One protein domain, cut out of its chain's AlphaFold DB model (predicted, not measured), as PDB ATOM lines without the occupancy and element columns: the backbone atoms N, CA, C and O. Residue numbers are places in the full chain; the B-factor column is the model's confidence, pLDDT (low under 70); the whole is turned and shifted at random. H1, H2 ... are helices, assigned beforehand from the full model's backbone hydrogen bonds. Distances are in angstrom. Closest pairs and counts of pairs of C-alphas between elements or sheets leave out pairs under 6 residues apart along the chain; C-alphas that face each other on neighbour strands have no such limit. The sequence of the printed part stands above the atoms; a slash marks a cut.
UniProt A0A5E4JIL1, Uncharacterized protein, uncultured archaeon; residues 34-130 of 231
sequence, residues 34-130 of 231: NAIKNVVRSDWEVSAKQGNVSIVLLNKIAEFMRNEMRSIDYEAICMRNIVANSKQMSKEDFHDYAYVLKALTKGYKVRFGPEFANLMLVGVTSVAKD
ATOM      1  N   ASN A  34     -40.819   0.598 -39.292       75.50
ATOM      2  CA  ASN A  34     -41.959   0.602 -40.211       75.50
ATOM      3  C   ASN A  34     -43.246   0.085 -39.552       75.50
ATOM      4  O   ASN A  34     -44.310   0.657 -39.777       75.50
ATOM      5  N   ALA A  35     -43.160  -0.933 -38.693       75.31
ATOM      6  CA  ALA A  35     -44.306  -1.412 -37.923       75.31
ATOM      7  C   ALA A  35     -44.845  -0.326 -36.975       75.31
ATOM      8  O   ALA A  35     -46.044  -0.052 -36.981       75.31
ATOM      9  N   ILE A  36     -43.963   0.360 -36.236       74.56
ATOM     10  CA  ILE A  36     -44.339   1.479 -35.354       74.56
ATOM     11  C   ILE A  36     -45.015   2.598 -36.159       74.56
ATOM     12  O   ILE A  36     -46.055   3.109 -35.744       74.56
ATOM     13  N   LYS A  37     -44.480   2.932 -37.343       77.19
ATOM     14  CA  LYS A  37     -45.101   3.908 -38.256       77.19
ATOM     15  C   LYS A  37     -46.519   3.536 -38.647       77.19
ATOM     16  O   LYS A  37     -47.403   4.386 -38.586       77.19
ATOM     17  N   ASN A  38     -46.737   2.282 -39.020       81.75
ATOM     18  CA  ASN A  38     -48.051   1.820 -39.444       81.75
ATOM     19  C   ASN A  38     -49.066   1.858 -38.295       81.75
ATOM     20  O   ASN A  38     -50.195   2.289 -38.511       81.75
ATOM     21  N   VAL A  39     -48.660   1.481 -37.077       80.56
ATOM     22  CA  VAL A  39     -49.533   1.523 -35.892       80.56
ATOM     23  C   VAL A  39     -49.920   2.961 -35.542       80.56
ATOM     24  O   VAL A  39     -51.107   3.265 -35.445       80.56
ATOM     25  N   VAL A  40     -48.934   3.857 -35.411       79.12
ATOM     26  CA  VAL A  40     -49.172   5.276 -35.093       79.12
ATOM     27  C   VAL A  40     -50.089   5.921 -36.127       79.12
ATOM     28  O   VAL A  40     -51.019   6.642 -35.774       79.12
ATOM     29  N   ARG A  41     -49.846   5.638 -37.408       82.50
ATOM     30  CA  ARG A  41     -50.629   6.198 -38.505       82.50
ATOM     31  C   ARG A  41     -52.055   5.673 -38.538       82.50
ATOM     32  O   ARG A  41     -52.990   6.458 -38.674       82.50
ATOM     33  N   SER A  42     -52.229   4.362 -38.374       84.50
ATOM     34  CA  SER A  42     -53.557   3.751 -38.383       84.50
ATOM     35  C   SER A  42     -54.458   4.323 -37.287       84.50
ATOM     36  O   SER A  42     -55.656   4.477 -37.505       84.50
ATOM     37  N   ASP A  43     -53.894   4.645 -36.126       81.38
ATOM     38  CA  ASP A  43     -54.637   5.149 -34.973       81.38
ATOM     39  C   ASP A  43     -55.316   6.509 -35.248       81.38
ATOM     40  O   ASP A  43     -56.535   6.668 -35.093       81.38
ATOM     41  N   TRP A  44     -54.561   7.494 -35.748       86.31
ATOM     42  CA  TRP A  44     -55.134   8.809 -36.049       86.31
ATOM     43  C   TRP A  44     -55.932   8.822 -37.366       86.31
ATOM     44  O   TRP A  44     -56.907   9.571 -37.469       86.31
ATOM     45  N   GLU A  45     -55.601   7.977 -38.353       87.00
ATOM     46  CA  GLU A  45     -56.365   7.868 -39.609       87.00
ATOM     47  C   GLU A  45     -57.776   7.301 -39.392       87.00
ATOM     48  O   GLU A  45     -58.733   7.795 -39.995       87.00
ATOM     49  N   VAL A  46     -57.936   6.301 -38.516       85.25
ATOM     50  CA  VAL A  46     -59.262   5.773 -38.136       85.25
ATOM     51  C   VAL A  46     -60.099   6.874 -37.480       85.25
ATOM     52  O   VAL A  46     -61.247   7.101 -37.871       85.25
ATOM     53  N   SER A  47     -59.494   7.626 -36.558       83.81
ATOM     54  CA  SER A  47     -60.140   8.754 -35.877       83.81
ATOM     55  C   SER A  47     -60.553   9.882 -36.833       83.81
ATOM     56  O   SER A  47     -61.575  10.538 -36.607       83.81
ATOM     57  N   ALA A  48     -59.775  10.110 -37.897       85.81
ATOM     58  CA  ALA A  48     -60.055  11.112 -38.926       85.81
ATOM     59  C   ALA A  48     -61.203  10.691 -39.855       85.81
ATOM     60  O   ALA A  48     -62.074  11.512 -40.150       85.81
ATOM     61  N   LYS A  49     -61.248   9.412 -40.261       85.12
ATOM     62  CA  LYS A  49     -62.332   8.839 -41.085       85.12
ATOM     63  C   LYS A  49     -63.692   8.959 -40.403       85.12
ATOM     64  O   LYS A  49     -64.658   9.360 -41.039       85.12
ATOM     65  N   GLN A  50     -63.753   8.678 -39.101       82.00
ATOM     66  CA  GLN A  50     -64.982   8.815 -38.309       82.00
ATOM     67  C   GLN A  50     -65.465  10.271 -38.187       82.00
ATOM     68  O   GLN A  50     -66.649  10.507 -37.983       82.00
ATOM     69  N   GLY A  51     -64.554  11.245 -38.287       72.12
ATOM     70  CA  GLY A  51     -64.853  12.670 -38.131       72.12
ATOM     71  C   GLY A  51     -65.048  13.444 -39.434       72.12
ATOM     72  O   GLY A  51     -65.088  14.666 -39.376       72.12
ATOM     73  N   ASN A  52     -65.098  12.770 -40.590       76.56
ATOM     74  CA  ASN A  52     -65.154  13.392 -41.922       76.56
ATOM     75  C   ASN A  52     -64.065  14.466 -42.167       76.56
ATOM     76  O   ASN A  52     -64.280  15.460 -42.862       76.56
ATOM     77  N   VAL A  53     -62.877  14.280 -41.580       83.06
ATOM     78  CA  VAL A  53     -61.751  15.217 -41.717       83.06
ATOM     79  C   VAL A  53     -60.979  14.924 -43.007       83.06
ATOM     80  O   VAL A  53     -60.816  13.770 -43.402       83.06
ATOM     81  N   SER A  54     -60.425  15.958 -43.649       85.25
ATOM     82  CA  SER A  54     -59.554  15.812 -44.825       85.25
ATOM     83  C   SER A  54     -58.281  15.003 -44.524       85.25
ATOM     84  O   SER A  54     -57.245  15.541 -44.116       85.25
ATOM     85  N   ILE A  55     -58.331  13.697 -44.800       86.12
ATOM     86  CA  ILE A  55     -57.201  12.759 -44.669       86.12
ATOM     87  C   ILE A  55     -56.019  13.193 -45.541       86.12
ATOM     88  O   ILE A  55     -54.862  13.062 -45.145       86.12
ATOM     89  N   VAL A  56     -56.297  13.749 -46.724       87.75
ATOM     90  CA  VAL A  56     -55.260  14.239 -47.643       87.75
ATOM     91  C   VAL A  56     -54.437  15.350 -46.991       87.75
ATOM     92  O   VAL A  56     -53.208  15.335 -47.077       87.75
ATOM     93  N   LEU A  57     -55.087  16.304 -46.317       86.94
ATOM     94  CA  LEU A  57     -54.383  17.395 -45.646       86.94
ATOM     95  C   LEU A  57     -53.617  16.894 -44.415       86.94
ATOM     96  O   LEU A  57     -52.448  17.242 -44.256       86.94
ATOM     97  N   LEU A  58     -54.224  16.022 -43.606       90.06
ATOM     98  CA  LEU A  58     -53.565  15.398 -42.454       90.06
ATOM     99  C   LEU A  58     -52.296  14.631 -42.856       90.06
ATOM    100  O   LEU A  58     -51.250  14.810 -42.236       90.06
ATOM    101  N   ASN A  59     -52.352  13.858 -43.943       89.06
ATOM    102  CA  ASN A  59     -51.189  13.154 -44.485       89.06
ATOM    103  C   ASN A  59     -50.071  14.116 -44.906       89.06
ATOM    104  O   ASN A  59     -48.909  13.883 -44.573       89.06
ATOM    105  N   LYS A  60     -50.418  15.228 -45.570       89.75
ATOM    106  CA  LYS A  60     -49.450  16.274 -45.939       89.75
ATOM    107  C   LYS A  60     -48.817  16.942 -44.714       89.75
ATOM    108  O   LYS A  60     -47.656  17.343 -44.779       89.75
ATOM    109  N   ILE A  61     -49.563  17.110 -43.620       90.25
ATOM    110  CA  ILE A  61     -49.024  17.636 -42.356       90.25
ATOM    111  C   ILE A  61     -48.065  16.613 -41.750       90.25
ATOM    112  O   ILE A  61     -46.904  16.945 -41.535       90.25
ATOM    113  N   ALA A  62     -48.508  15.371 -41.540       88.81
ATOM    114  CA  ALA A  62     -47.684  14.317 -40.952       88.81
ATOM    115  C   ALA A  62     -46.373  14.112 -41.730       88.81
ATOM    116  O   ALA A  62     -45.299  14.036 -41.139       88.81
ATOM    117  N   GLU A  63     -46.434  14.091 -43.063       88.44
ATOM    118  CA  GLU A  63     -45.252  13.975 -43.916       88.44
ATOM    119  C   GLU A  63     -44.297  15.162 -43.773       88.44
ATOM    120  O   GLU A  63     -43.103  14.956 -43.547       88.44
ATOM    121  N   PHE A  64     -44.811  16.394 -43.843       89.50
ATOM    122  CA  PHE A  64     -43.998  17.592 -43.631       89.50
ATOM    123  C   PHE A  64     -43.280  17.539 -42.277       89.50
ATOM    124  O   PHE A  64     -42.077  17.771 -42.199       89.50
ATOM    125  N   MET A  65     -44.009  17.188 -41.221       86.56
ATOM    126  CA  MET A  65     -43.502  17.177 -39.851       86.56
ATOM    127  C   MET A  65     -42.449  16.089 -39.646       86.56
ATOM    128  O   MET A  65     -41.397  16.363 -39.070       86.56
ATOM    129  N   ARG A  66     -42.668  14.883 -40.188       84.94
ATOM    130  CA  ARG A  66     -41.668  13.803 -40.188       84.94
ATOM    131  C   ARG A  66     -40.387  14.220 -40.901       84.94
ATOM    132  O   ARG A  66     -39.297  13.980 -40.388       84.94
ATOM    133  N   ASN A  67     -40.511  14.853 -42.066       87.44
ATOM    134  CA  ASN A  67     -39.354  15.293 -42.845       87.44
ATOM    135  C   ASN A  67     -38.599  16.422 -42.135       87.44
ATOM    136  O   ASN A  67     -37.365  16.443 -42.125       87.44
ATOM    137  N   GLU A  68     -39.326  17.342 -41.502       87.81
ATOM    138  CA  GLU A  68     -38.726  18.470 -40.803       87.81
ATOM    139  C   GLU A  68     -38.067  18.020 -39.487       87.81
ATOM    140  O   GLU A  68     -36.914  18.377 -39.246       87.81
ATOM    141  N   MET A  69     -38.724  17.188 -38.679       83.38
ATOM    142  CA  MET A  69     -38.240  16.790 -37.347       83.38
ATOM    143  C   MET A  69     -37.382  15.524 -37.337       83.38
ATOM    144  O   MET A  69     -36.697  15.269 -36.350       83.38
ATOM    145  N   ARG A  70     -37.397  14.733 -38.418       82.88
ATOM    146  CA  ARG A  70     -36.714  13.428 -38.529       82.88
ATOM    147  C   ARG A  70     -37.085  12.433 -37.421       82.88
ATOM    148  O   ARG A  70     -36.312  11.527 -37.124       82.88
ATOM    149  N   SER A  71     -38.273  12.577 -36.837       79.75
ATOM    150  CA  SER A  71     -38.807  11.687 -35.804       79.75
ATOM    151  C   SER A  71     -40.276  11.358 -36.080       79.75
ATOM    152  O   SER A  71     -40.981  12.117 -36.750       79.75
ATOM    153  N   ILE A  72     -40.722  10.212 -35.562       81.06
ATOM    154  CA  ILE A  72     -42.134   9.828 -35.522       81.06
ATOM    155  C   ILE A  72     -42.849  10.306 -34.255       81.06
ATOM    156  O   ILE A  72     -44.074  10.350 -34.234       81.06
ATOM    157  N   ASP A  73     -42.114  10.709 -33.218       77.44
ATOM    158  CA  ASP A  73     -42.691  11.069 -31.917       77.44
ATOM    159  C   ASP A  73     -43.719  12.195 -32.057       77.44
ATOM    160  O   ASP A  73     -44.781  12.164 -31.439       77.44
ATOM    161  N   TYR A  74     -43.450  13.144 -32.962       80.06
ATOM    162  CA  TYR A  74     -44.418  14.169 -33.337       80.06
ATOM    163  C   TYR A  74     -45.739  13.559 -33.814       80.06
ATOM    164  O   TYR A  74     -46.805  13.979 -33.380       80.06
ATOM    165  N   GLU A  75     -45.689  12.592 -34.730       82.81
ATOM    166  CA  GLU A  75     -46.891  12.007 -35.319       82.81
ATOM    167  C   GLU A  75     -47.713  11.272 -34.260       82.81
ATOM    168  O   GLU A  75     -48.929  11.436 -34.208       82.81
ATOM    169  N   ALA A  76     -47.042  10.542 -33.369       79.38
ATOM    170  CA  ALA A  76     -47.688   9.815 -32.283       79.38
ATOM    171  C   ALA A  76     -48.423  10.734 -31.297       79.38
ATOM    172  O   ALA A  76     -49.474  10.358 -30.778       79.38
ATOM    173  N   ILE A  77     -47.891  11.933 -31.044       81.19
ATOM    174  CA  ILE A  77     -48.391  12.807 -29.976       81.19
ATOM    175  C   ILE A  77     -49.272  13.937 -30.530       81.19
ATOM    176  O   ILE A  77     -50.352  14.202 -30.005       81.19
ATOM    177  N   CYS A  78     -48.854  14.595 -31.611       88.19
ATOM    178  CA  CYS A  78     -49.524  15.782 -32.141       88.19
ATOM    179  C   CYS A  78     -50.699  15.445 -33.062       88.19
ATOM    180  O   CYS A  78     -51.702  16.157 -33.036       88.19
ATOM    181  N   MET A  79     -50.614  14.382 -33.879       90.31
ATOM    182  CA  MET A  79     -51.656  14.127 -34.887       90.31
ATOM    183  C   MET A  79     -53.007  13.794 -34.265       90.31
ATOM    184  O   MET A  79     -54.023  14.224 -34.802       90.31
ATOM    185  N   ARG A  80     -53.047  13.116 -33.111       88.19
ATOM    186  CA  ARG A  80     -54.308  12.890 -32.383       88.19
ATOM    187  C   ARG A  80     -54.996  14.203 -32.018       88.19
ATOM    188  O   ARG A  80     -56.188  14.350 -32.276       88.19
ATOM    189  N   ASN A  81     -54.241  15.164 -31.484       90.75
ATOM    190  CA  ASN A  81     -54.766  16.484 -31.130       90.75
ATOM    191  C   ASN A  81     -55.217  17.253 -32.375       90.75
ATOM    192  O   ASN A  81     -56.302  17.824 -32.386       90.75
ATOM    193  N   ILE A  82     -54.426  17.219 -33.452       92.88
ATOM    194  CA  ILE A  82     -54.768  17.884 -34.718       92.88
ATOM    195  C   ILE A  82     -56.062  17.305 -35.296       92.88
ATOM    196  O   ILE A  82     -56.949  18.068 -35.670       92.88
ATOM    197  N   VAL A  83     -56.201  15.976 -35.320       92.31
ATOM    198  CA  VAL A  83     -57.430  15.304 -35.761       92.31
ATOM    199  C   VAL A  83     -58.605  15.706 -34.873       92.31
ATOM    200  O   VAL A  83     -59.640  16.101 -35.400       92.31
ATOM    201  N   ALA A  84     -58.455  15.664 -33.548       90.44
ATOM    202  CA  ALA A  84     -59.515  16.048 -32.617       90.44
ATOM    203  C   ALA A  84     -59.978  17.501 -32.825       90.44
ATOM    204  O   ALA A  84     -61.177  17.737 -32.961       90.44
ATOM    205  N   ASN A  85     -59.040  18.446 -32.926       91.50
ATOM    206  CA  ASN A  85     -59.337  19.863 -33.141       91.50
ATOM    207  C   ASN A  85     -60.000  20.091 -34.512       91.50
ATOM    208  O   ASN A  85     -60.972  20.831 -34.619       91.50
ATOM    209  N   SER A  86     -59.529  19.401 -35.556       90.44
ATOM    210  CA  SER A  86     -60.035  19.573 -36.926       90.44
ATOM    211  C   SER A  86     -61.486  19.131 -37.135       90.44
ATOM    212  O   SER A  86     -62.129  19.612 -38.060       90.44
ATOM    213  N   LYS A  87     -62.039  18.266 -36.268       89.06
ATOM    214  CA  LYS A  87     -63.449  17.832 -36.347       89.06
ATOM    215  C   LYS A  87     -64.444  18.981 -36.166       89.06
ATOM    216  O   LYS A  87     -65.587  18.860 -36.584       89.06
ATOM    217  N   GLN A  88     -64.022  20.058 -35.507       86.38
ATOM    218  CA  GLN A  88     -64.855  21.227 -35.212       86.38
ATOM    219  C   GLN A  88     -64.566  22.409 -36.152       86.38
ATOM    220  O   GLN A  88     -65.150  23.474 -35.982       86.38
ATOM    221  N   MET A  89     -63.660  22.240 -37.120       90.00
ATOM    222  CA  MET A  89     -63.218  23.306 -38.020       90.00
ATOM    223  C   MET A  89     -63.921  23.231 -39.371       90.00
ATOM    224  O   MET A  89     -64.191  22.143 -39.888       90.00
ATOM    225  N   SER A  90     -64.128  24.393 -39.992       90.62
ATOM    226  CA  SER A  90     -64.369  24.449 -41.433       90.62
ATOM    227  C   SER A  90     -63.141  23.934 -42.199       90.62
ATOM    228  O   SER A  90     -62.036  23.799 -41.659       90.62
ATOM    229  N   LYS A  91     -63.313  23.627 -43.487       88.62
ATOM    230  CA  LYS A  91     -62.201  23.163 -44.324       88.62
ATOM    231  C   LYS A  91     -61.143  24.259 -44.474       88.62
ATOM    232  O   LYS A  91     -59.950  23.959 -44.450       88.62
ATOM    233  N   GLU A  92     -61.589  25.499 -44.616       89.75
ATOM    234  CA  GLU A  92     -60.775  26.704 -44.724       89.75
ATOM    235  C   GLU A  92     -59.978  26.930 -43.435       89.75
ATOM    236  O   GLU A  92     -58.749  26.997 -43.483       89.75
ATOM    237  N   ASP A  93     -60.641  26.899 -42.276       92.19
ATOM    238  CA  ASP A  93     -59.968  27.025 -40.979       92.19
ATOM    239  C   ASP A  93     -58.943  25.910 -40.778       92.19
ATOM    240  O   ASP A  93     -57.823  26.149 -40.329       92.19
ATOM    241  N   PHE A  94     -59.272  24.674 -41.153       92.06
ATOM    242  CA  PHE A  94     -58.324  23.577 -41.006       92.06
ATOM    243  C   PHE A  94     -57.087  23.747 -41.908       92.06
ATOM    244  O   PHE A  94     -55.967  23.415 -41.501       92.06
ATOM    245  N   HIS A  95     -57.256  24.310 -43.108       92.00
ATOM    246  CA  HIS A  95     -56.138  24.696 -43.970       92.00
ATOM    247  C   HIS A  95     -55.255  25.760 -43.309       92.00
ATOM    248  O   HIS A  95     -54.034  25.578 -43.242       92.00
ATOM    249  N   ASP A  96     -55.849  26.816 -42.763       92.88
ATOM    250  CA  ASP A  96     -55.129  27.902 -42.093       92.88
ATOM    251  C   ASP A  96     -54.376  27.404 -40.859       92.88
ATOM    252  O   ASP A  96     -53.182  27.674 -40.690       92.88
ATOM    253  N   TYR A  97     -55.043  26.592 -40.036       94.56
ATOM    254  CA  TYR A  97     -54.444  25.924 -38.886       94.56
ATOM    255  C   TYR A  97     -53.216  25.105 -39.300       94.56
ATOM    256  O   TYR A  97     -52.146  25.219 -38.695       94.56
ATOM    257  N   ALA A  98     -53.326  24.328 -40.381       93.12
ATOM    258  CA  ALA A  98     -52.227  23.526 -40.901       93.12
ATOM    259  C   ALA A  98     -51.026  24.377 -41.347       93.12
ATOM    260  O   ALA A  98     -49.881  24.008 -41.065       93.12
ATOM    261  N   TYR A  99     -51.254  25.509 -42.022       94.12
ATOM    262  CA  TYR A  99     -50.183  26.428 -42.424       94.12
ATOM    263  C   TYR A  99     -49.462  27.028 -41.215       94.12
ATOM    264  O   TYR A  99     -48.228  27.017 -41.161       94.12
ATOM    265  N   VAL A 100     -50.217  27.461 -40.203       96.25
ATOM    266  CA  VAL A 100     -49.649  27.991 -38.957       96.25
ATOM    267  C   VAL A 100     -48.817  26.928 -38.234       96.25
ATOM    268  O   VAL A 100     -47.688  27.208 -37.825       96.25
ATOM    269  N   LEU A 101     -49.304  25.687 -38.130       95.19
ATOM    270  CA  LEU A 101     -48.545  24.596 -37.509       95.19
ATOM    271  C   LEU A 101     -47.239  24.295 -38.255       95.19
ATOM    272  O   LEU A 101     -46.202  24.084 -37.618       95.19
ATOM    273  N   LYS A 102     -47.244  24.307 -39.593       94.19
ATOM    274  CA  LYS A 102     -46.019  24.127 -40.393       94.19
ATOM    275  C   LYS A 102     -45.009  25.248 -40.150       94.19
ATOM    276  O   LYS A 102     -43.821  24.964 -39.983       94.19
ATOM    277  N   ALA A 103     -45.470  26.497 -40.081       96.25
ATOM    278  CA  ALA A 103     -44.619  27.636 -39.751       96.25
ATOM    279  C   ALA A 103     -44.021  27.490 -38.342       96.25
ATOM    280  O   ALA A 103     -42.802  27.542 -38.178       96.25
ATOM    281  N   LEU A 104     -44.844  27.200 -37.331       96.44
ATOM    282  CA  LEU A 104     -44.384  26.964 -35.958       96.44
ATOM    283  C   LEU A 104     -43.330  25.859 -35.876       96.44
ATOM    284  O   LEU A 104     -42.305  26.024 -35.220       96.44
ATOM    285  N   THR A 105     -43.540  24.769 -36.605       94.19
ATOM    286  CA  THR A 105     -42.601  23.643 -36.677       94.19
ATOM    287  C   THR A 105     -41.250  24.076 -37.205       94.19
ATOM    288  O   THR A 105     -40.220  23.808 -36.581       94.19
ATOM    289  N   LYS A 106     -41.248  24.803 -38.326       95.00
ATOM    290  CA  LYS A 106     -40.019  25.325 -38.917       95.00
ATOM    291  C   LYS A 106     -39.310  26.269 -37.950       95.00
ATOM    292  O   LYS A 106     -38.108  26.136 -37.722       95.00
ATOM    293  N   GLY A 107     -40.060  27.191 -37.355       95.75
ATOM    294  CA  GLY A 107     -39.528  28.207 -36.457       95.75
ATOM    295  C   GLY A 107     -38.946  27.621 -35.174       95.75
ATOM    296  O   GLY A 107     -37.823  27.961 -34.798       95.75
ATOM    297  N   TYR A 108     -39.659  26.700 -34.524       95.38
ATOM    298  CA  TYR A 108     -39.169  26.035 -33.320       95.38
ATOM    299  C   TYR A 108     -37.954  25.161 -33.599       95.38
ATOM    300  O   TYR A 108     -36.992  25.234 -32.838       95.38
ATOM    301  N   LYS A 109     -37.936  24.412 -34.710       94.00
ATOM    302  CA  LYS A 109     -36.767  23.607 -35.075       94.00
ATOM    303  C   LYS A 109     -35.527  24.471 -35.272       94.00
ATOM    304  O   LYS A 109     -34.477  24.156 -34.722       94.00
ATOM    305  N   VAL A 110     -35.632  25.556 -36.043       93.62
ATOM    306  CA  VAL A 110     -34.487  26.447 -36.294       93.62
ATOM    307  C   VAL A 110     -34.000  27.090 -34.993       93.62
ATOM    308  O   VAL A 110     -32.797  27.253 -34.799       93.62
ATOM    309  N   ARG A 111     -34.915  27.441 -34.082       91.50
ATOM    310  CA  ARG A 111     -34.572  28.161 -32.852       91.50
ATOM    311  C   ARG A 111     -34.055  27.262 -31.726       91.50
ATOM    312  O   ARG A 111     -33.225  27.724 -30.943       91.50
ATOM    313  N   PHE A 112     -34.568  26.042 -31.605       91.38
ATOM    314  CA  PHE A 112     -34.359  25.187 -30.430       91.38
ATOM    315  C   PHE A 112     -33.842  23.780 -30.753       91.38
ATOM    316  O   PHE A 112     -33.513  23.041 -29.830       91.38
ATOM    317  N   GLY A 113     -33.752  23.407 -32.030       90.62
ATOM    318  CA  GLY A 113     -33.467  22.034 -32.445       90.62
ATOM    319  C   GLY A 113     -34.730  21.160 -32.518       90.62
ATOM    320  O   GLY A 113     -35.796  21.558 -32.042       90.62
ATOM    321  N   PRO A 114     -34.643  19.985 -33.166       86.81
ATOM    322  CA  PRO A 114     -35.802  19.140 -33.452       86.81
ATOM    323  C   PRO A 114     -36.456  18.548 -32.192       86.81
ATOM    324  O   PRO A 114     -37.682  18.492 -32.118       86.81
ATOM    325  N   GLU A 115     -35.677  18.163 -31.178       84.12
ATOM    326  CA  GLU A 115     -36.189  17.527 -29.957       84.12
ATOM    327  C   GLU A 115     -37.088  18.484 -29.165       84.12
ATOM    328  O   GLU A 115     -38.226  18.156 -28.824       84.12
ATOM    329  N   PHE A 116     -36.608  19.706 -28.929       88.94
ATOM    330  CA  PHE A 116     -37.380  20.726 -28.220       88.94
ATOM    331  C   PHE A 116     -38.562  21.225 -29.052       88.94
ATOM    332  O   PHE A 116     -39.626  21.523 -28.510       88.94
ATOM    333  N   ALA A 117     -38.404  21.299 -30.374       90.62
ATOM    334  CA  ALA A 117     -39.481  21.717 -31.255       90.62
ATOM    335  C   ALA A 117     -40.674  20.751 -31.223       90.62
ATOM    336  O   ALA A 117     -41.815  21.215 -31.238       90.62
ATOM    337  N   ASN A 118     -40.429  19.441 -31.102       87.75
ATOM    338  CA  ASN A 118     -41.492  18.454 -30.902       87.75
ATOM    339  C   ASN A 118     -42.293  18.748 -29.628       87.75
ATOM    340  O   ASN A 118     -43.515  18.846 -29.695       87.75
ATOM    341  N   LEU A 119     -41.619  18.971 -28.494       89.00
ATOM    342  CA  LEU A 119     -42.280  19.290 -27.221       89.00
ATOM    343  C   LEU A 119     -43.115  20.575 -27.306       89.00
ATOM    344  O   LEU A 119     -44.258  20.608 -26.849       89.00
ATOM    345  N   MET A 120     -42.577  21.619 -27.942       92.75
ATOM    346  CA  MET A 120     -43.301  22.880 -28.128       92.75
ATOM    347  C   MET A 120     -44.563  22.692 -28.976       92.75
ATOM    348  O   MET A 120     -45.609  23.251 -28.651       92.75
ATOM    349  N   LEU A 121     -44.497  21.884 -30.038       92.75
ATOM    350  CA  LEU A 121     -45.660  21.598 -30.881       92.75
ATOM    351  C   LEU A 121     -46.721  20.757 -30.173       92.75
ATOM    352  O   LEU A 121     -47.908  20.985 -30.402       92.75
ATOM    353  N   VAL A 122     -46.326  19.825 -29.305       91.00
ATOM    354  CA  VAL A 122     -47.277  19.100 -28.450       91.00
ATOM    355  C   VAL A 122     -48.041  20.093 -27.576       91.00
ATOM    356  O   VAL A 122     -49.271  20.078 -27.564       91.00
ATOM    357  N   GLY A 123     -47.318  21.017 -26.932       92.00
ATOM    358  CA  GLY A 123     -47.916  22.098 -26.150       92.00
ATOM    359  C   GLY A 123     -48.920  22.905 -26.970       92.00
ATOM    360  O   GLY A 123     -50.085  22.987 -26.590       92.00
ATOM    361  N   VAL A 124     -48.513  23.410 -28.141       95.19
ATOM    362  CA  VAL A 124     -49.400  24.181 -29.029       95.19
ATOM    363  C   VAL A 124     -50.629  23.372 -29.440       95.19
ATOM    364  O   VAL A 124     -51.745  23.842 -29.261       95.19
ATOM    365  N   THR A 125     -50.462  22.159 -29.969       93.94
ATOM    366  CA  THR A 125     -51.591  21.361 -30.485       93.94
ATOM    367  C   THR A 125     -52.566  20.928 -29.388       93.94
ATOM    368  O   THR A 125     -53.745  20.734 -29.675       93.94
ATOM    369  N   SER A 126     -52.110  20.822 -28.136       92.88
ATOM    370  CA  SER A 126     -52.971  20.499 -26.991       92.88
ATOM    371  C   SER A 126     -53.871  21.658 -26.537       92.88
ATOM    372  O   SER A 126     -54.956  21.410 -26.012       92.88
ATOM    373  N   VAL A 127     -53.454  22.913 -26.752       93.44
ATOM    374  CA  VAL A 127     -54.173  24.104 -26.252       93.44
ATOM    375  C   VAL A 127     -54.808  24.945 -27.358       93.44
ATOM    376  O   VAL A 127     -55.881  25.513 -27.161       93.44
ATOM    377  N   ALA A 128     -54.180  25.024 -28.529       94.31
ATOM    378  CA  ALA A 128     -54.654  25.813 -29.654       94.31
ATOM    379  C   ALA A 128     -55.621  24.986 -30.502       94.31
ATOM    380  O   ALA A 128     -55.205  24.229 -31.383       94.31
ATOM    381  N   LYS A 129     -56.917  25.144 -30.227       93.38
ATOM    382  CA  LYS A 129     -57.998  24.385 -30.872       93.38
ATOM    383  C   LYS A 129     -58.495  24.989 -32.187       93.38
ATOM    384  O   LYS A 129     -59.379  24.407 -32.793       93.38
ATOM    385  N   ASP A 130     -57.945  26.125 -32.613       93.88
ATOM    386  CA  ASP A 130     -58.359  26.890 -33.794       93.88
ATOM    387  C   ASP A 130     -57.170  27.658 -34.424       93.88
ATOM    388  O   ASP A 130     -56.122  27.814 -33.774       93.88
TER     389      ASP A 130
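AT A GLANCE: This is residues 34 to 130 of the 231 residues of an uncharacterized protein of uncultured archaeon (UniProt A0A5E4JIL1). Four helices, H2, H3, H4 and H5, stand side by side in an up-and-down bundle, and a fifth, H1, packs along H3 at the side away from H4 and H5. Each helix runs against the one before it, with H1, H3 and H5 going one way and H2 and H4 the other. The printed part has 97 residues, with five named helices in the order H1, H2, H3, H4, H5 and no named strand; the class is all helix. It is compact, with a radius of gyration of the C-alphas of 12.4 A and spans of 35 by 32 by 20 A.

HOW THE PARTS SIT: The longest helix is H4, residues 91 to 112. It touches H2, residues 55 to 69, at a shallow tilt of 5 degrees, the same way; their closest C-alphas, of Ile 61 and Ala 98, are 6.9 A apart. With residues 101 to 109 alone H4 touches H5, residues 114 to 127, in a helical hairpin: the tilt is 35.1 degrees, only just steep, opposite ways, and the closest C-alphas, of Tyr 108 and Ala 117, are 4.8 A apart. H5 touches H3, residues 73 to 86, at a shallow tilt of 23 degrees, the same way, closest at the C-alphas of Cys 78 and Val 122, 5.4 A. H2 and H3 form a helical hairpin and touch, closest at the C-alphas of Ala 62 and Glu 75, 6.1 A. H3 and H4 are close but not clearly touching, with 1 pair of C-alphas within 8 A, those of Ser 86 and Phe 94, 6.0 A apart. H1, residues 34 to 50, touches H3 at a shallow tilt of 5 degrees, the same way, closest at the C-alphas of Val 40 and Ala 76, 5.5 A. H1 and H2 only just touch, only at the corner, with 3 pairs of C-alphas within 8 A, the closest those of Ala 48 and Ile 55, 6.6 A. H1 is apart from H4 and H5. Every O i to N i+4 pair is within hydrogen-bond range in H2 and H4; the counts are 12 of 13 in H1, 8 of 10 in H3 and 9 of 10 in H5.

IN THESE COORDINATES: H4 measures 31.2 A from C-alpha 91 at (-62.201, 23.163, -44.324) to C-alpha 112. H1 begins at C-alpha 34 at (-41.959, 0.602, -40.211) and is 24.5 A long. H2 measures 20.7 A, H3 20.0 A and H5 20.3 A; H5 ends at C-alpha 127 at (-54.173, 24.104, -26.252).

THE WHOLE: The two C-alphas farthest apart, of Gln 50 and Arg 111, are 36.5 A apart. The printed part has no cut, and its four links are tight. The mean pLDDT of the printed part is 88.0, and no printed residue is under 70.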